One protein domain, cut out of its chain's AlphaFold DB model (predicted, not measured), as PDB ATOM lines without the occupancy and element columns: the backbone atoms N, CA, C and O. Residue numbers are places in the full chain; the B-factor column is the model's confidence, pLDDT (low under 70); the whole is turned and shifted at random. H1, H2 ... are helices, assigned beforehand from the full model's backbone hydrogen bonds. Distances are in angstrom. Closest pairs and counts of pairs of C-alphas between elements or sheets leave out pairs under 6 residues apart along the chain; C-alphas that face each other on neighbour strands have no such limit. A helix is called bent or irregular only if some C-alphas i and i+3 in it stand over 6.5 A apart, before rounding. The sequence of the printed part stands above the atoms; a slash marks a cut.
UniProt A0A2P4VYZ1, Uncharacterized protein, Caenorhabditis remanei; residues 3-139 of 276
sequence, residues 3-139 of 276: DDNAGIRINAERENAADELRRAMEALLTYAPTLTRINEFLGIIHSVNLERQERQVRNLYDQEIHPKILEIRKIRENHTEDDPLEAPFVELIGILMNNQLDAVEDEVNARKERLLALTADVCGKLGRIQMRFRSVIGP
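Overview. This is residues 3 to 139 of the 276 residues of an uncharacterized protein of Caenorhabditis remanei (UniProt A0A2P4VYZ1). The domain is a loose rod of helices built along one long helix, H5: H1 and H4, side by side, pack on its earlier part, the bent H3 folds back along it, and H2 slants to its later part. Residues 3 to 10 of H1 stick out at one end. The printed part has 137 residues, with five named helices in the order H1 to H5 and no named strand; the class is all helix. It is loose, with a radius of gyration of the C-alphas of 18.4 A and spans of 68 by 26 by 19 A.

Along the chain. H5, residues 105 to 139, runs 51.1 A from C-alpha 105 at (32.505, -19.498, 26.917) to C-alpha 139 at (58.410, 22.886, 39.084), with a kink of 27 degrees near residue 131. H1, residues 3 to 29, begins at (38.978, -37.206, 24.400) and is 39.5 A long. H2, residues 32 to 47, 25.6 A, is irregular: C-alphas 44 and 47 are 7.6 A apart. H3, residues 52 to 73, was assigned as one helix by its hydrogen bonds but is bent, C-alphas 63 and 66 being 6.7 A apart; its arms are H3a, residues 52 to 63, and H3b, residues 66 to 73. H4 is residues 87 to 97.

Arrangement. H5 is the hub. Its residues 112 to 123 touch H1, the same way at a shallow tilt of 21 degrees; the closest C-alphas, Leu 28 and Cys 123, are 6.0 A apart. H4 and H5, a helical hairpin, only just touch, with 3 pairs of C-alphas within 8 A, the closest Leu 92 and Lys 112 at 7.3 A. H1 touches H4, opposite ways at 12 degrees, a shallow tilt, closest at C-alphas Ala 18 and Ile 93, 5.1 A; H1, H4 and H5 form an up and down bundle, each running against the one before. H3a touches H5 at C-alphas Val 57 and Ile 129, 6.7 A, and H3b at Ile 72 and Leu 115, 6.2 A. H2 touches H5 at a steep tilt of 55 degrees, with C-alphas Thr 34 and Gln 130 closest, 6.6 A. H1 and H3a are apart. Every O i to N i+4 pair is within hydrogen-bond range in H1, H3a, H3b and H4; H2 has 10 of 12 and H5 30 of 31.

Size, cuts and confidence. The C-alphas farthest apart, Asp 3 and Asn 49, are 68.4 A apart. The printed part has no cut; the link from H3 to H4 is long. Mean pLDDT of the printed part is 77.1, and it is under 70 at residues 3 to 10, 42 to 54, 81, 99 to 104 and 131 to 139.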
ATOM      1  N   ASP A   3      39.473 -38.141  23.368       52.44
ATOM      2  CA  ASP A   3      38.978 -37.206  24.400       52.44
ATOM      3  C   ASP A   3      40.077 -36.558  25.255       52.44
ATOM      4  O   ASP A   3      40.017 -35.359  25.525       52.44
ATOM      5  N   ASP A   4      41.126 -37.302  25.628       56.19
ATOM      6  CA  ASP A   4      42.193 -36.764  26.493       56.19
ATOM      7  C   ASP A   4      42.925 -35.579  25.848       56.19
ATOM      8  O   ASP A   4      43.323 -34.635  26.524       56.19
ATOM      9  N   ASN A   5      43.066 -35.581  24.520       59.50
ATOM     10  CA  ASN A   5      43.814 -34.546  23.806       59.50
ATOM     11  C   ASN A   5      43.027 -33.226  23.677       59.50
ATOM     12  O   ASN A   5      43.627 -32.158  23.554       59.50
ATOM     13  N   ALA A   6      41.690 -33.293  23.716       60.28
ATOM     14  CA  ALA A   6      40.825 -32.116  23.720       60.28
ATOM     15  C   ALA A   6      40.799 -31.456  25.108       60.28
ATOM     16  O   ALA A   6      40.976 -30.244  25.207       60.28
ATOM     17  N   GLY A   7      40.690 -32.251  26.180       61.22
ATOM     18  CA  GLY A   7      40.750 -31.747  27.558       61.22
ATOM     19  C   GLY A   7      42.095 -31.098  27.911       61.22
ATOM     20  O   GLY A   7      42.125 -30.049  28.553       61.22
ATOM     21  N   ILE A   8      43.210 -31.663  27.429       63.34
ATOM     22  CA  ILE A   8      44.554 -31.084  27.609       63.34
ATOM     23  C   ILE A   8      44.676 -29.719  26.911       63.34
ATOM     24  O   ILE A   8      45.236 -28.787  27.487       63.34
ATOM     25  N   ARG A   9      44.132 -29.574  25.694       64.62
ATOM     26  CA  ARG A   9      44.146 -28.298  24.955       64.62
ATOM     27  C   ARG A   9      43.328 -27.209  25.644       64.62
ATOM     28  O   ARG A   9      43.834 -26.105  25.807       64.62
ATOM     29  N   ILE A  10      42.120 -27.536  26.096       66.50
ATOM     30  CA  ILE A  10      41.225 -26.588  26.778       66.50
ATOM     31  C   ILE A  10      41.855 -26.083  28.084       66.50
ATOM     32  O   ILE A  10      41.812 -24.889  28.377       66.50
ATOM     33  N   ASN A  11      42.497 -26.965  28.855       71.31
ATOM     34  CA  ASN A  11      43.187 -26.561  30.081       71.31
ATOM     35  C   ASN A  11      44.386 -25.641  29.802       71.31
ATOM     36  O   ASN A  11      44.557 -24.652  30.509       71.31
ATOM     37  N   ALA A  12      45.169 -25.917  28.754       75.06
ATOM     38  CA  ALA A  12      46.300 -25.072  28.369       75.06
ATOM     39  C   ALA A  12      45.861 -23.675  27.883       75.06
ATOM     40  O   ALA A  12      46.500 -22.676  28.206       75.06
ATOM     41  N   GLU A  13      44.759 -23.585  27.132       77.50
ATOM     42  CA  GLU A  13      44.197 -22.305  26.679       77.50
ATOM     43  C   GLU A  13      43.690 -21.455  27.854       77.50
ATOM     44  O   GLU A  13      43.927 -20.246  27.894       77.50
ATOM     45  N   ARG A  14      43.062 -22.088  28.852       77.94
ATOM     46  CA  ARG A  14      42.597 -21.423  30.079       77.94
ATOM     47  C   ARG A  14      43.741 -20.947  30.960       77.94
ATOM     48  O   ARG A  14      43.684 -19.834  31.475       77.94
ATOM     49  N   GLU A  15      44.771 -21.770  31.121       82.88
ATOM     50  CA  GLU A  15      45.968 -21.405  31.877       82.88
ATOM     51  C   GLU A  15      46.675 -20.210  31.226       82.88
ATOM     52  O   GLU A  15      46.992 -19.233  31.905       82.88
ATOM     53  N   ASN A  16      46.794 -20.212  29.895       85.25
ATOM     54  CA  ASN A  16      47.346 -19.080  29.155       85.25
ATOM     55  C   ASN A  16      46.491 -17.804  29.311       85.25
ATOM     56  O   ASN A  16      47.026 -16.724  29.553       85.25
ATOM     57  N   ALA A  17      45.159 -17.914  29.246       84.56
ATOM     58  CA  ALA A  17      44.256 -16.783  29.472       84.56
ATOM     59  C   ALA A  17      44.357 -16.217  30.902       84.56
ATOM     60  O   ALA A  17      44.341 -15.000  31.099       84.56
ATOM     61  N   ALA A  18      44.487 -17.087  31.907       86.62
ATOM     62  CA  ALA A  18      44.700 -16.675  33.291       86.62
ATOM     63  C   ALA A  18      46.048 -15.954  33.467       86.62
ATOM     64  O   ALA A  18      46.123 -14.950  34.179       86.62
ATOM     65  N   ASP A  19      47.099 -16.417  32.791       89.00
ATOM     66  CA  ASP A  19      48.413 -15.774  32.811       89.00
ATOM     67  C   ASP A  19      48.420 -14.402  32.123       89.00
ATOM     68  O   ASP A  19      49.037 -13.464  32.636       89.00
ATOM     69  N   GLU A  20      47.706 -14.237  31.004       90.25
ATOM     70  CA  GLU A  20      47.506 -12.930  30.358       90.25
ATOM     71  C   GLU A  20      46.866 -11.922  31.322       90.25
ATOM     72  O   GLU A  20      47.347 -10.793  31.465       90.25
ATOM     73  N   LEU A  21      45.817 -12.349  32.033       90.88
ATOM     74  CA  LEU A  21      45.133 -11.527  33.028       90.88
ATOM     75  C   LEU A  21      46.039 -11.178  34.214       90.88
ATOM     76  O   LEU A  21      46.037 -10.024  34.641       90.88
ATOM     77  N   ARG A  22      46.851 -12.120  34.717       91.88
ATOM     78  CA  ARG A  22      47.824 -11.838  35.792       91.88
ATOM     79  C   ARG A  22      48.832 -10.776  35.375       91.88
ATOM     80  O   ARG A  22      49.044  -9.825  36.120       91.88
ATOM     81  N   ARG A  23      49.404 -10.881  34.173       91.94
ATOM     82  CA  ARG A  23      50.372  -9.889  33.673       91.94
ATOM     83  C   ARG A  23      49.747  -8.505  33.523       91.94
ATOM     84  O   ARG A  23      50.379  -7.507  33.860       91.94
ATOM     85  N   ALA A  24      48.513  -8.434  33.025       89.69
ATOM     86  CA  ALA A  24      47.789  -7.171  32.909       89.69
ATOM     87  C   ALA A  24      47.487  -6.555  34.285       89.69
ATOM     88  O   ALA A  24      47.697  -5.357  34.480       89.69
ATOM     89  N   MET A  25      47.060  -7.379  35.246       92.88
ATOM     90  CA  MET A  25      46.839  -6.981  36.637       92.88
ATOM     91  C   MET A  25      48.120  -6.423  37.271       92.88
ATOM     92  O   MET A  25      48.112  -5.313  37.797       92.88
ATOM     93  N   GLU A  26      49.234  -7.152  37.174       91.31
ATOM     94  CA  GLU A  26      50.539  -6.716  37.683       91.31
ATOM     95  C   GLU A  26      50.968  -5.384  37.060       91.31
ATOM     96  O   GLU A  26      51.346  -4.460  37.782       91.31
ATOM     97  N   ALA A  27      50.844  -5.246  35.736       90.00
ATOM     98  CA  ALA A  27      51.169  -4.010  35.031       90.00
ATOM     99  C   ALA A  27      50.340  -2.820  35.541       90.00
ATOM    100  O   ALA A  27      50.895  -1.748  35.782       90.00
ATOM    101  N   LEU A  28      49.037  -3.001  35.759       88.12
ATOM    102  CA  LEU A  28      48.172  -1.960  36.309       88.12
ATOM    103  C   LEU A  28      48.564  -1.581  37.742       88.12
ATOM    104  O   LEU A  28      48.648  -0.395  38.070       88.12
ATOM    105  N   LEU A  29      48.863  -2.576  38.578       88.94
ATOM    106  CA  LEU A  29      49.260  -2.368  39.969       88.94
ATOM    107  C   LEU A  29      50.597  -1.627  40.101       88.94
ATOM    108  O   LEU A  29      50.764  -0.869  41.057       88.94
ATOM    109  N   THR A  30      51.508  -1.722  39.123       89.56
ATOM    110  CA  THR A  30      52.725  -0.882  39.120       89.56
ATOM    111  C   THR A  30      52.423   0.623  39.110       89.56
ATOM    112  O   THR A  30      53.229   1.420  39.591       89.56
ATOM    113  N   TYR A  31      51.242   1.026  38.626       85.44
ATOM    114  CA  TYR A  31      50.802   2.419  38.604       85.44
ATOM    115  C   TYR A  31      49.951   2.830  39.815       85.44
ATOM    116  O   TYR A  31      49.622   4.014  39.930       85.44
ATOM    117  N   ALA A  32      49.636   1.929  40.753       82.12
ATOM    118  CA  ALA A  32      48.855   2.265  41.949       82.12
ATOM    119  C   ALA A  32      49.454   3.430  42.779       82.12
ATOM    120  O   ALA A  32      48.700   4.336  43.158       82.12
ATOM    121  N   PRO A  33      50.788   3.526  42.978       79.81
ATOM    122  CA  PRO A  33      51.385   4.687  43.642       79.81
ATOM    123  C   PRO A  33      51.188   5.991  42.856       79.81
ATOM    124  O   PRO A  33      50.998   7.055  43.437       79.81
ATOM    125  N   THR A  34      51.200   5.917  41.521       79.31
ATOM    126  CA  THR A  34      50.992   7.090  40.655       79.31
ATOM    127  C   THR A  34      49.549   7.582  40.754       79.31
ATOM    128  O   THR A  34      49.328   8.781  40.869       79.31
ATOM    129  N   LEU A  35      48.573   6.668  40.764       80.00
ATOM    130  CA  LEU A  35      47.160   7.000  40.971       80.00
ATOM    131  C   LEU A  35      46.918   7.670  42.325       80.00
ATOM    132  O   LEU A  35      46.217   8.676  42.387       80.00
ATOM    133  N   THR A  36      47.536   7.140  43.381       79.75
ATOM    134  CA  THR A  36      47.455   7.710  44.733       79.75
ATOM    135  C   THR A  36      47.966   9.150  44.740       79.75
ATOM    136  O   THR A  36      47.227  10.059  45.107       79.75
ATOM    137  N   ARG A  37      49.166   9.379  44.193       72.44
ATOM    138  CA  ARG A  37      49.762  10.717  44.096       72.44
ATOM    139  C   ARG A  37      48.933  11.698  43.258       72.44
ATOM    140  O   ARG A  37      48.837  12.871  43.605       72.44
ATOM    141  N   ILE A  38      48.318  11.246  42.159       76.25
ATOM    142  CA  ILE A  38      47.412  12.090  41.357       76.25
ATOM    143  C   ILE A  38      46.191  12.500  42.181       76.25
ATOM    144  O   ILE A  38      45.826  13.672  42.174       76.25
ATOM    145  N   ASN A  39      45.577  11.562  42.902       74.06
ATOM    146  CA  ASN A  39      44.413  11.852  43.736       74.06
ATOM    147  C   ASN A  39      44.751  12.841  44.861       74.06
ATOM    148  O   ASN A  39      43.985  13.774  45.093       74.06
ATOM    149  N   GLU A  40      45.906  12.681  45.511       72.00
ATOM    150  CA  GLU A  40      46.413  13.614  46.527       72.00
ATOM    151  C   GLU A  40      46.599  15.023  45.950       72.00
ATOM    152  O   GLU A  40      46.050  15.990  46.478       72.00
ATOM    153  N   PHE A  41      47.281  15.139  44.806       70.62
ATOM    154  CA  PHE A  41      47.465  16.408  44.095       70.62
ATOM    155  C   PHE A  41      46.133  17.084  43.751       70.62
ATOM    156  O   PHE A  41      45.946  18.273  44.015       70.62
ATOM    157  N   LEU A  42      45.172  16.333  43.207       69.12
ATOM    158  CA  LEU A  42      43.844  16.858  42.878       69.12
ATOM    159  C   LEU A  42      43.051  17.281  44.128       69.12
ATOM    160  O   LEU A  42      42.283  18.248  44.062       69.12
ATOM    161  N   GLY A  43      43.262  16.605  45.260       64.62
ATOM    162  CA  GLY A  43      42.684  16.960  46.556       64.62
ATOM    163  C   GLY A  43      43.219  18.283  47.112       64.62
ATOM    164  O   GLY A  43      42.436  19.117  47.562       64.62
ATOM    165  N   ILE A  44      44.531  18.523  47.009       63.03
ATOM    166  CA  ILE A  44      45.198  19.742  47.514       63.03
ATOM    167  C   ILE A  44      44.794  20.992  46.708       63.03
ATOM    168  O   ILE A  44      44.658  22.094  47.240       63.03
ATOM    169  N   ILE A  45      44.534  20.820  45.413       58.78
ATOM    170  CA  ILE A  45      44.329  21.895  44.431       58.78
ATOM    171  C   ILE A  45      43.036  22.714  44.591       58.78
ATOM    172  O   ILE A  45      42.859  23.723  43.906       58.78
ATOM    173  N   HIS A  46      42.132  22.353  45.502       47.09
ATOM    174  CA  HIS A  46      40.799  22.965  45.598       47.09
ATOM    175  C   HIS A  46      40.774  24.483  45.909       47.09
ATOM    176  O   HIS A  46      39.701  25.082  45.877       47.09
ATOM    177  N   SER A  47      41.928  25.130  46.126       46.09
ATOM    178  CA  SER A  47      42.031  26.545  46.523       46.09
ATOM    179  C   SER A  47      42.906  27.433  45.620       46.09
ATOM    180  O   SER A  47      43.013  28.627  45.894       46.09
ATOM    181  N   VAL A  48      43.557  26.898  44.574       49.62
ATOM    182  CA  VAL A  48      44.595  27.631  43.812       49.62
ATOM    183  C   VAL A  48      44.262  27.702  42.317       49.62
ATOM    184  O   VAL A  48      43.732  26.762  41.724       49.62
ATOM    185  N   ASN A  49      44.540  28.851  41.693       51.53
ATOM    186  CA  ASN A  49      44.291  29.083  40.273       51.53
ATOM    187  C   ASN A  49      45.249  28.233  39.425       51.53
ATOM    188  O   ASN A  49      46.430  28.547  39.322       51.53
ATOM    189  N   LEU A  50      44.719  27.160  38.832       54.81
ATOM    190  CA  LEU A  50      45.520  26.173  38.117       54.81
ATOM    191  C   LEU A  50      46.171  26.738  36.855       54.81
ATOM    192  O   LEU A  50      45.483  27.269  35.965       54.81
ATOM    193  N   GLU A  51      47.471  26.512  36.716       61.75
ATOM    194  CA  GLU A  51      48.202  26.785  35.487       61.75
ATOM    195  C   GLU A  51      47.866  25.775  34.384       61.75
ATOM    196  O   GLU A  51      47.218  24.741  34.579       61.75
ATOM    197  N   ARG A  52      48.283  26.090  33.154       64.88
ATOM    198  CA  ARG A  52      47.915  25.326  31.954       64.88
ATOM    199  C   ARG A  52      48.290  23.842  32.049       64.88
ATOM    200  O   ARG A  52      47.532  23.015  31.550       64.88
ATOM    201  N   GLN A  53      49.431  23.503  32.650       60.19
ATOM    202  CA  GLN A  53      49.895  22.115  32.752       60.19
ATOM    203  C   GLN A  53      49.169  21.323  33.850       60.19
ATOM    204  O   GLN A  53      48.851  20.153  33.649       60.19
ATOM    205  N   GLU A  54      48.795  21.967  34.953       67.38
ATOM    206  CA  GLU A  54      48.019  21.348  36.034       67.38
ATOM    207  C   GLU A  54      46.585  21.052  35.585       67.38
ATOM    208  O   GLU A  54      46.073  19.954  35.801       67.38
ATOM    209  N   ARG A  55      45.959  21.980  34.842       71.94
ATOM    210  CA  ARG A  55      44.670  21.707  34.178       71.94
ATOM    211  C   ARG A  55      44.773  20.553  33.197       71.94
ATOM    212  O   ARG A  55      43.817  19.805  33.050       71.94
ATOM    213  N   GLN A  56      45.901  20.403  32.506       73.69
ATOM    214  CA  GLN A  56      46.095  19.276  31.597       73.69
ATOM    215  C   GLN A  56      46.187  17.953  32.355       73.69
ATOM    216  O   GLN A  56      45.551  17.000  31.921       73.69
ATOM    217  N   VAL A  57      46.920  17.893  33.474       75.19
ATOM    218  CA  VAL A  57      46.971  16.707  34.348       75.19
ATOM    219  C   VAL A  57      45.577  16.367  34.869       75.19
ATOM    220  O   VAL A  57      45.139  15.229  34.719       75.19
ATOM    221  N   ARG A  58      44.855  17.361  35.400       79.06
ATOM    222  CA  ARG A  58      43.487  17.190  35.892       79.06
ATOM    223  C   ARG A  58      42.537  16.706  34.801       79.06
ATOM    224  O   ARG A  58      41.873  15.698  34.986       79.06
ATOM    225  N   ASN A  59      42.518  17.365  33.643       82.75
ATOM    226  CA  ASN A  59      41.649  16.973  32.533       82.75
ATOM    227  C   ASN A  59      41.978  15.564  32.027       82.75
ATOM    228  O   ASN A  59      41.065  14.787  31.781       82.75
ATOM    229  N   LEU A  60      43.262  15.215  31.897       82.62
ATOM    230  CA  LEU A  60      43.670  13.865  31.507       82.62
ATOM    231  C   LEU A  60      43.213  12.824  32.540       82.62
ATOM    232  O   LEU A  60      42.730  11.761  32.162       82.62
ATOM    233  N   TYR A  61      43.325  13.108  33.836       85.50
ATOM    234  CA  TYR A  61      42.831  12.181  34.848       85.50
ATOM    235  C   TYR A  61      41.298  12.061  34.804       85.50
ATOM    236  O   TYR A  61      40.781  10.969  34.555       85.50
ATOM    237  N   ASP A  62      40.587  13.180  34.954       85.50
ATOM    238  CA  ASP A  62      39.126  13.238  35.089       85.50
ATOM    239  C   ASP A  62      38.397  12.749  33.825       85.50
ATOM    240  O   ASP A  62      37.371  12.077  33.914       85.50
ATOM    241  N   GLN A  63      38.909  13.076  32.634       86.69
ATOM    242  CA  GLN A  63      38.227  12.786  31.366       86.69
ATOM    243  C   GLN A  63      38.680  11.473  30.732       86.69
ATOM    244  O   GLN A  63      37.906  10.843  30.013       86.69
ATOM    245  N   GLU A  64      39.931  11.063  30.951       86.31
ATOM    246  CA  GLU A  64      40.528   9.985  30.163       86.31
ATOM    247  C   GLU A  64      40.928   8.740  30.952       86.31
ATOM    248  O   GLU A  64      40.965   7.665  30.344       86.31
ATOM    249  N   ILE A  65      41.236   8.866  32.247       86.50
ATOM    250  CA  ILE A  65      41.714   7.757  33.089       86.50
ATOM    251  C   ILE A  65      40.628   7.299  34.056       86.50
ATOM    252  O   ILE A  65      40.268   6.122  34.054       86.50
ATOM    253  N   HIS A  66      40.078   8.217  34.850       87.69
ATOM    254  CA  HIS A  66      39.100   7.900  35.886       87.69
ATOM    255  C   HIS A  66      37.871   7.142  35.342       87.69
ATOM    256  O   HIS A  66      37.545   6.084  35.889       87.69
ATOM    257  N   PRO A  67      37.249   7.544  34.210       88.88
ATOM    258  CA  PRO A  67      36.106   6.813  33.660       88.88
ATOM    259  C   PRO A  67      36.442   5.368  33.265       88.88
ATOM    260  O   PRO A  67      35.609   4.478  33.410       88.88
ATOM    261  N   LYS A  68      37.674   5.117  32.802       88.25
ATOM    262  CA  LYS A  68      38.126   3.783  32.381       88.25
ATOM    263  C   LYS A  68      38.457   2.882  33.562       88.25
ATOM    264  O   LYS A  68      38.185   1.690  33.501       88.25
ATOM    265  N   ILE A  69      38.979   3.445  34.651       85.31
ATOM    266  CA  ILE A  69      39.143   2.713  35.914       85.31
ATOM    267  C   ILE A  69      37.778   2.269  36.445       85.31
ATOM    268  O   ILE A  69      37.618   1.113  36.831       85.31
ATOM    269  N   LEU A  70      36.772   3.148  36.403       86.38
ATOM    270  CA  LEU A  70      35.402   2.773  36.761       86.38
ATOM    271  C   LEU A  70      34.850   1.681  35.834       86.38
ATOM    272  O   LEU A  70      34.147   0.787  36.295       86.38
ATOM    273  N   GLU A  71      35.168   1.724  34.540       86.88
ATOM    274  CA  GLU A  71      34.758   0.688  33.589       86.88
ATOM    275  C   GLU A  71      35.413  -0.670  33.877       86.88
ATOM    276  O   GLU A  71      34.709  -1.676  33.885       86.88
ATOM    277  N   ILE A  72      36.716  -0.700  34.184       85.44
ATOM    278  CA  ILE A  72      37.435  -1.913  34.607       85.44
ATOM    279  C   ILE A  72      36.735  -2.548  35.807       85.44
ATOM    280  O   ILE A  72      36.457  -3.745  35.808       85.44
ATOM    281  N   ARG A  73      36.394  -1.736  36.810       84.06
ATOM    282  CA  ARG A  73      35.746  -2.229  38.025       84.06
ATOM    283  C   ARG A  73      34.343  -2.797  37.765       84.06
ATOM    284  O   ARG A  73      33.988  -3.821  38.339       84.06
ATOM    285  N   LYS A  74      33.586  -2.205  36.836       84.94
ATOM    286  CA  LYS A  74      32.244  -2.662  36.422       84.94
ATOM    287  C   LYS A  74      32.223  -3.971  35.625       84.94
ATOM    288  O   LYS A  74      31.138  -4.486  35.377       84.94
ATOM    289  N   ILE A  75      33.373  -4.503  35.199       82.88
ATOM    290  CA  ILE A  75      33.442  -5.825  34.538       82.88
ATOM    291  C   ILE A  75      33.126  -6.960  35.524       82.88
ATOM    292  O   ILE A  75      32.711  -8.041  35.110       82.88
ATOM    293  N   ARG A  76      33.286  -6.695  36.822       79.62
ATOM    294  CA  ARG A  76      32.964  -7.606  37.913       79.62
ATOM    295  C   ARG A  76      31.449  -7.745  38.104       79.62
ATOM    296  O   ARG A  76      30.744  -6.738  38.131       79.62
ATOM    297  N   GLU A  77      30.953  -8.962  38.329       70.44
ATOM    298  CA  GLU A  77      29.510  -9.220  38.490       70.44
ATOM    299  C   GLU A  77      28.897  -8.578  39.746       70.44
ATOM    300  O   GLU A  77      27.714  -8.246  39.747       70.44
ATOM    301  N   ASN A  78      29.698  -8.343  40.791       75.06
ATOM    302  CA  ASN A  78      29.259  -7.762  42.067       75.06
ATOM    303  C   ASN A  78      30.149  -6.587  42.498       75.06
ATOM    304  O   ASN A  78      30.698  -6.574  43.599       75.06
ATOM    305  N   HIS A  79      30.340  -5.629  41.595       76.44
ATOM    306  CA  HIS A  79      31.176  -4.460  41.842       76.44
ATOM    307  C   HIS A  79      30.648  -3.554  42.974       76.44
ATOM    308  O   HIS A  79      29.474  -3.178  42.984       76.44
ATOM    309  N   THR A  80      31.549  -3.115  43.856       76.62
ATOM    310  CA  THR A  80      31.364  -1.974  44.769       76.62
ATOM    311  C   THR A  80      32.433  -0.905  44.528       76.62
ATOM    312  O   THR A  80      33.566  -1.244  44.193       76.62
ATOM    313  N   GLU A  81      32.119   0.388  44.693       67.69
ATOM    314  CA  GLU A  81      33.075   1.487  44.420       67.69
ATOM    315  C   GLU A  81      34.382   1.390  45.233       67.69
ATOM    316  O   GLU A  81      35.424   1.879  44.781       67.69
ATOM    317  N   ASP A  82      34.335   0.691  46.369       76.06
ATOM    318  CA  ASP A  82      35.458   0.437  47.275       76.06
ATOM    319  C   ASP A  82      36.278  -0.811  46.910       76.06
ATOM    320  O   ASP A  82      37.257  -1.135  47.586       76.06
ATOM    321  N   ASP A  83      35.907  -1.525  45.845       79.56
ATOM    322  CA  ASP A  83      36.621  -2.725  45.432       79.56
ATOM    323  C   ASP A  83      38.091  -2.422  45.077       79.56
ATOM    324  O   ASP A  83      38.388  -1.428  44.388       79.56
ATOM    325  N   PRO A  84      39.016  -3.326  45.460       84.81
ATOM    326  CA  PRO A  84      40.395  -3.283  44.999       84.81
ATOM    327  C   PRO A  84      40.473  -3.261  43.470       84.81
ATOM    328  O   PRO A  84      39.646  -3.854  42.771       84.81
ATOM    329  N   LEU A  85      41.492  -2.590  42.933       85.00
ATOM    330  CA  LEU A  85      41.665  -2.409  41.489       85.00
ATOM    331  C   LEU A  85      41.848  -3.749  40.753       85.00
ATOM    332  O   LEU A  85      41.442  -3.896  39.604       85.00
ATOM    333  N   GLU A  86      42.430  -4.726  41.439       89.12
ATOM    334  CA  GLU A  86      42.688  -6.082  40.974       89.12
ATOM    335  C   GLU A  86      41.464  -7.011  41.029       89.12
ATOM    336  O   GLU A  86      41.483  -8.080  40.418       89.12
ATOM    337  N   ALA A  87      40.386  -6.623  41.723       87.94
ATOM    338  CA  ALA A  87      39.235  -7.495  41.965       87.94
ATOM    339  C   ALA A  87      38.611  -8.094  40.682       87.94
ATOM    340  O   ALA A  87      38.345  -9.300  40.676       87.94
ATOM    341  N   PRO A  88      38.438  -7.342  39.571       88.31
ATOM    342  CA  PRO A  88      37.916  -7.902  38.321       88.31
ATOM    343  C   PRO A  88      38.811  -8.994  37.716       88.31
ATOM    344  O   PRO A  88      38.307  -9.921  37.087       88.31
ATOM    345  N   PHE A  89      40.133  -8.912  37.908       90.75
ATOM    346  CA  PHE A  89      41.081  -9.906  37.398       90.75
ATOM    347  C   PHE A  89      41.031 -11.187  38.221       90.75
ATOM    348  O   PHE A  89      40.974 -12.276  37.656       90.75
ATOM    349  N   VAL A  90      41.021 -11.054  39.550       89.56
ATOM    350  CA  VAL A  90      40.955 -12.196  40.473       89.56
ATOM    351  C   VAL A  90      39.680 -13.008  40.237       89.56
ATOM    352  O   VAL A  90      39.742 -14.236  40.185       89.56
ATOM    353  N   GLU A  91      38.546 -12.334  40.029       88.69
ATOM    354  CA  GLU A  91      37.270 -12.980  39.705       88.69
ATOM    355  C   GLU A  91      37.339 -13.753  38.382       88.69
ATOM    356  O   GLU A  91      37.050 -14.951  38.359       88.69
ATOM    357  N   LEU A  92      37.790 -13.111  37.295       87.00
ATOM    358  CA  LEU A  92      37.856 -13.760  35.982       87.00
ATOM    359  C   LEU A  92      38.843 -14.939  35.951       87.00
ATOM    360  O   LEU A  92      38.544 -15.975  35.359       87.00
ATOM    361  N   ILE A  93      39.999 -14.810  36.610       87.44
ATOM    362  CA  ILE A  93      40.973 -15.903  36.752       87.44
ATOM    363  C   ILE A  93      40.345 -17.073  37.520       87.44
ATOM    364  O   ILE A  93      40.518 -18.229  37.133       87.44
ATOM    365  N   GLY A  94      39.590 -16.787  38.587       85.88
ATOM    366  CA  GLY A  94      38.871 -17.800  39.356       85.88
ATOM    367  C   GLY A  94      37.851 -18.567  38.512       85.88
ATOM    368  O   GLY A  94      37.804 -19.796  38.589       85.88
ATOM    369  N   ILE A  95      37.086 -17.866  37.668       84.44
ATOM    370  CA  ILE A  95      36.114 -18.474  36.742       84.44
ATOM    371  C   ILE A  95      36.824 -19.390  35.733       84.44
ATOM    372  O   ILE A  95      36.419 -20.540  35.557       84.44
ATOM    373  N   LEU A  96      37.919 -18.917  35.123       83.25
ATOM    374  CA  LEU A  96      38.703 -19.690  34.150       83.25
ATOM    375  C   LEU A  96      39.316 -20.961  34.758       83.25
ATOM    376  O   LEU A  96      39.424 -21.976  34.069       83.25
ATOM    377  N   MET A  97      39.711 -20.918  36.035       80.94
ATOM    378  CA  MET A  97      40.443 -22.010  36.685       80.94
ATOM    379  C   MET A  97      39.565 -23.029  37.413       80.94
ATOM    380  O   MET A  97      39.939 -24.197  37.494       80.94
ATOM    381  N   ASN A  98      38.394 -22.633  37.914       75.94
ATOM    382  CA  ASN A  98      37.551 -23.507  38.737       75.94
ATOM    383  C   ASN A  98      36.523 -24.332  37.944       75.94
ATOM    384  O   ASN A  98      35.647 -24.946  38.552       75.94
ATOM    385  N   ASN A  99      36.604 -24.372  36.607       61.88
ATOM    386  CA  ASN A  99      35.653 -25.087  35.739       61.88
ATOM    387  C   ASN A  99      34.171 -24.722  35.990       61.88
ATOM    388  O   ASN A  99      33.278 -25.498  35.655       61.88
ATOM    389  N   GLN A 100      33.887 -23.549  36.566       53.84
ATOM    390  CA  GLN A 100      32.523 -23.058  36.767       53.84
ATOM    391  C   GLN A 100      32.001 -22.459  35.458       53.84
ATOM    392  O   GLN A 100      31.966 -21.244  35.297       53.84
ATOM    393  N   LEU A 101      31.628 -23.298  34.494       49.88
ATOM    394  CA  LEU A 101      31.030 -22.839  33.237       49.88
ATOM    395  C   LEU A 101      29.728 -23.597  32.949       49.88
ATOM    396  O   LEU A 101      29.679 -24.485  32.107       49.88
ATOM    397  N   ASP A 102      28.670 -23.190  33.656       50.50
ATOM    398  CA  ASP A 102      27.363 -22.940  33.022       50.50
ATOM    399  C   ASP A 102      27.338 -21.550  32.335       50.50
ATOM    400  O   ASP A 102      26.377 -21.202  31.651       50.50
ATOM    401  N   ALA A 103      28.389 -20.735  32.499       55.81
ATOM    402  CA  ALA A 103      28.567 -19.494  31.756       55.81
ATOM    403  C   ALA A 103      28.999 -19.786  30.304       55.81
ATOM    404  O   ALA A 103      29.737 -20.728  30.020       55.81
ATOM    405  N   VAL A 104      28.500 -18.986  29.363       62.91
ATOM    406  CA  VAL A 104      28.787 -19.142  27.934       62.91
ATOM    407  C   VAL A 104      30.253 -18.763  27.704       62.91
ATOM    408  O   VAL A 104      30.654 -17.647  28.023       62.91
ATOM    409  N   GLU A 105      31.060 -19.680  27.167       70.25
ATOM    410  CA  GLU A 105      32.505 -19.498  26.917       70.25
ATOM    411  C   GLU A 105      32.820 -18.187  26.165       70.25
ATOM    412  O   GLU A 105      33.793 -17.496  26.476       70.25
ATOM    413  N   ASP A 106      31.922 -17.779  25.264       75.12
ATOM    414  CA  ASP A 106      31.988 -16.512  24.529       75.12
ATOM    415  C   ASP A 106      31.866 -15.271  25.429       75.12
ATOM    416  O   ASP A 106      32.530 -14.261  25.188       75.12
ATOM    417  N   GLU A 107      31.044 -15.320  26.480       79.56
ATOM    418  CA  GLU A 107      30.850 -14.197  27.403       79.56
ATOM    419  C   GLU A 107      32.091 -13.980  28.272       79.56
ATOM    420  O   GLU A 107      32.550 -12.846  28.438       79.56
ATOM    421  N   VAL A 108      32.683 -15.065  28.780       81.06
ATOM    422  CA  VAL A 108      33.915 -14.997  29.578       81.06
ATOM    423  C   VAL A 108      35.082 -14.496  28.728       81.06
ATOM    424  O   VAL A 108      35.825 -13.616  29.172       81.06
ATOM    425  N   ASN A 109      35.201 -14.963  27.482       83.88
ATOM    426  CA  ASN A 109      36.206 -14.446  26.553       83.88
ATOM    427  C   ASN A 109      35.990 -12.963  26.223       83.88
ATOM    428  O   ASN A 109      36.947 -12.190  26.240       83.88
ATOM    429  N   ALA A 110      34.748 -12.527  25.989       86.19
ATOM    430  CA  ALA A 110      34.454 -11.117  25.740       86.19
ATOM    431  C   ALA A 110      34.822 -10.227  26.940       86.19
ATOM    432  O   ALA A 110      35.397  -9.148  26.761       86.19
ATOM    433  N   ARG A 111      34.543 -10.683  28.171       87.88
ATOM    434  CA  ARG A 111      34.957  -9.983  29.396       87.88
ATOM    435  C   ARG A 111      36.481  -9.924  29.525       87.88
ATOM    436  O   ARG A 111      37.005  -8.857  29.843       87.88
ATOM    437  N   LYS A 112      37.190 -11.021  29.216       89.44
ATOM    438  CA  LYS A 112      38.663 -11.085  29.220       89.44
ATOM    439  C   LYS A 112      39.264 -10.050  28.272       89.44
ATOM    440  O   LYS A 112      40.033  -9.197  28.706       89.44
ATOM    441  N   GLU A 113      38.887 -10.095  26.996       91.06
ATOM    442  CA  GLU A 113      39.428  -9.196  25.969       91.06
ATOM    443  C   GLU A 113      39.135  -7.725  26.292       91.06
ATOM    444  O   GLU A 113      40.005  -6.862  26.153       91.06
ATOM    445  N   ARG A 114      37.937  -7.431  26.814       91.75
ATOM    446  CA  ARG A 114      37.585  -6.078  27.260       91.75
ATOM    447  C   ARG A 114      38.459  -5.612  28.425       91.75
ATOM    448  O   ARG A 114      38.934  -4.475  28.401       91.75
ATOM    449  N   LEU A 115      38.683  -6.467  29.424       91.00
ATOM    450  CA  LEU A 115      39.513  -6.146  30.586       91.00
ATOM    451  C   LEU A 115      40.972  -5.904  30.178       91.00
ATOM    452  O   LEU A 115      41.565  -4.909  30.598       91.00
ATOM    453  N   LEU A 116      41.529  -6.746  29.301       90.44
ATOM    454  CA  LEU A 116      42.881  -6.572  28.759       90.44
ATOM    455  C   LEU A 116      43.017  -5.255  27.981       90.44
ATOM    456  O   LEU A 116      43.954  -4.490  28.223       90.44
ATOM    457  N   ALA A 117      42.063  -4.950  27.097       91.62
ATOM    458  CA  ALA A 117      42.086  -3.737  26.283       91.62
ATOM    459  C   ALA A 117      41.994  -2.456  27.128       91.62
ATOM    460  O   ALA A 117      42.770  -1.518  26.920       91.62
ATOM    461  N   LEU A 118      41.079  -2.413  28.104       90.38
ATOM    462  CA  LEU A 118      40.947  -1.270  29.012       90.38
ATOM    463  C   LEU A 118      42.206  -1.073  29.851       90.38
ATOM    464  O   LEU A 118      42.661   0.057  30.019       90.38
ATOM    465  N   THR A 119      42.790  -2.165  30.334       88.50
ATOM    466  CA  THR A 119      43.993  -2.118  31.167       88.50
ATOM    467  C   THR A 119      45.190  -1.596  30.389       88.50
ATOM    468  O   THR A 119      45.870  -0.685  30.854       88.50
ATOM    469  N   ALA A 120      45.419  -2.107  29.177       90.06
ATOM    470  CA  ALA A 120      46.495  -1.634  28.312       90.06
ATOM    471  C   ALA A 120      46.377  -0.128  28.021       90.06
ATOM    472  O   ALA A 120      47.373   0.599  28.084       90.06
ATOM    473  N   ASP A 121      45.162   0.357  27.756       90.19
ATOM    474  CA  ASP A 121      44.924   1.778  27.518       90.19
ATOM    475  C   ASP A 121      45.138   2.632  28.778       90.19
ATOM    476  O   ASP A 121      45.839   3.645  28.721       90.19
ATOM    477  N   VAL A 122      44.611   2.205  29.932       89.00
ATOM    478  CA  VAL A 122      44.813   2.894  31.216       89.00
ATOM    479  C   VAL A 122      46.296   2.960  31.573       89.00
ATOM    480  O   VAL A 122      46.790   4.045  31.875       89.00
ATOM    481  N   CYS A 123      47.036   1.855  31.462       87.88
ATOM    482  CA  CYS A 123      48.482   1.823  31.697       87.88
ATOM    483  C   CYS A 123      49.234   2.761  30.743       87.88
ATOM    484  O   CYS A 123      50.091   3.533  31.175       87.88
ATOM    485  N   GLY A 124      48.878   2.769  29.453       86.94
ATOM    486  CA  GLY A 124      49.473   3.677  28.472       86.94
ATOM    487  C   GLY A 124      49.245   5.155  28.812       86.94
ATOM    488  O   GLY A 124      50.157   5.979  28.689       86.94
ATOM    489  N   LYS A 125      48.044   5.501  29.284       87.88
ATOM    490  CA  LYS A 125      47.704   6.863  29.719       87.88
ATOM    491  C   LYS A 125      48.368   7.238  31.038       87.88
ATOM    492  O   LYS A 125      48.889   8.349  31.147       87.88
ATOM    493  N   LEU A 126      48.419   6.319  31.999       83.38
ATOM    494  CA  LEU A 126      49.102   6.514  33.276       83.38
ATOM    495  C   LEU A 126      50.601   6.712  33.086       83.38
ATOM    496  O   LEU A 126      51.148   7.628  33.685       83.38
ATOM    497  N   GLY A 127      51.251   5.974  32.184       81.19
ATOM    498  CA  GLY A 127      52.655   6.213  31.835       81.19
ATOM    499  C   GLY A 127      52.900   7.620  31.276       81.19
ATOM    500  O   GLY A 127      53.852   8.296  31.669       81.19
ATOM    501  N   ARG A 128      52.007   8.115  30.406       80.12
ATOM    502  CA  ARG A 128      52.088   9.487  29.869       80.12
ATOM    503  C   ARG A 128      51.848  10.544  30.941       80.12
ATOM    504  O   ARG A 128      52.566  11.545  30.968       80.12
ATOM    505  N   ILE A 129      50.849  10.339  31.802       76.81
ATOM    506  CA  ILE A 129      50.599  11.241  32.924       76.81
ATOM    507  C   ILE A 129      51.779  11.219  33.877       76.81
ATOM    508  O   ILE A 129      52.228  12.294  34.222       76.81
ATOM    509  N   GLN A 130      52.330  10.069  34.255       71.56
ATOM    510  CA  GLN A 130      53.423   9.976  35.222       71.56
ATOM    511  C   GLN A 130      54.626  10.837  34.813       71.56
ATOM    512  O   GLN A 130      55.189  11.546  35.646       71.56
ATOM    513  N   MET A 131      54.985  10.837  33.523       69.00
ATOM    514  CA  MET A 131      56.033  11.723  33.007       69.00
ATOM    515  C   MET A 131      55.657  13.202  33.145       69.00
ATOM    516  O   MET A 131      56.453  13.987  33.650       69.00
ATOM    517  N   ARG A 132      54.435  13.582  32.752       67.31
ATOM    518  CA  ARG A 132      53.943  14.964  32.895       67.31
ATOM    519  C   ARG A 132      53.820  15.389  34.352       67.31
ATOM    520  O   ARG A 132      54.110  16.524  34.676       67.31
ATOM    521  N   PHE A 133      53.411  14.478  35.216       66.44
ATOM    522  CA  PHE A 133      53.187  14.685  36.633       66.44
ATOM    523  C   PHE A 133      54.506  14.957  37.348       66.44
ATOM    524  O   PHE A 133      54.590  15.911  38.108       66.44
ATOM    525  N   ARG A 134      55.577  14.224  37.005       63.03
ATOM    526  CA  ARG A 134      56.946  14.565  37.432       63.03
ATOM    527  C   ARG A 134      57.363  15.960  36.964       63.03
ATOM    528  O   ARG A 134      57.941  16.710  37.740       63.03
ATOM    529  N   SER A 135      57.034  16.324  35.723       57.66
ATOM    530  CA  SER A 135      57.309  17.658  35.174       57.66
ATOM    531  C   SER A 135      56.406  18.772  35.707       57.66
ATOM    532  O   SER A 135      56.704  19.923  35.436       57.66
ATOM    533  N   VAL A 136      55.313  18.468  36.409       57.44
ATOM    534  CA  VAL A 136      54.415  19.471  37.005       57.44
ATOM    535  C   VAL A 136      54.701  19.612  38.495       57.44
ATOM    536  O   VAL A 136      54.812  20.732  38.968       57.44
ATOM    537  N   ILE A 137      54.915  18.509  39.216       53.25
ATOM    538  CA  ILE A 137      55.246  18.533  40.646       53.25
ATOM    539  C   ILE A 137      56.636  19.114  40.897       53.25
ATOM    540  O   ILE A 137      56.761  19.956  41.774       53.25
ATOM    541  N   GLY A 138      57.661  18.736  40.122       54.97
ATOM    542  CA  GLY A 138      59.015  19.276  40.312       54.97
ATOM    543  C   GLY A 138      59.050  20.813  40.252       54.97
ATOM    544  O   GLY A 138      59.480  21.443  41.216       54.97
ATOM    545  N   PRO A 139      58.508  21.431  39.184       52.38
ATOM    546  CA  PRO A 139      58.410  22.886  39.084       52.38
ATOM    547  C   PRO A 139      57.400  23.516  40.041       52.38
ATOM    548  O   PRO A 139      57.573  24.673  40.402       52.38
TER     549      PRO A 139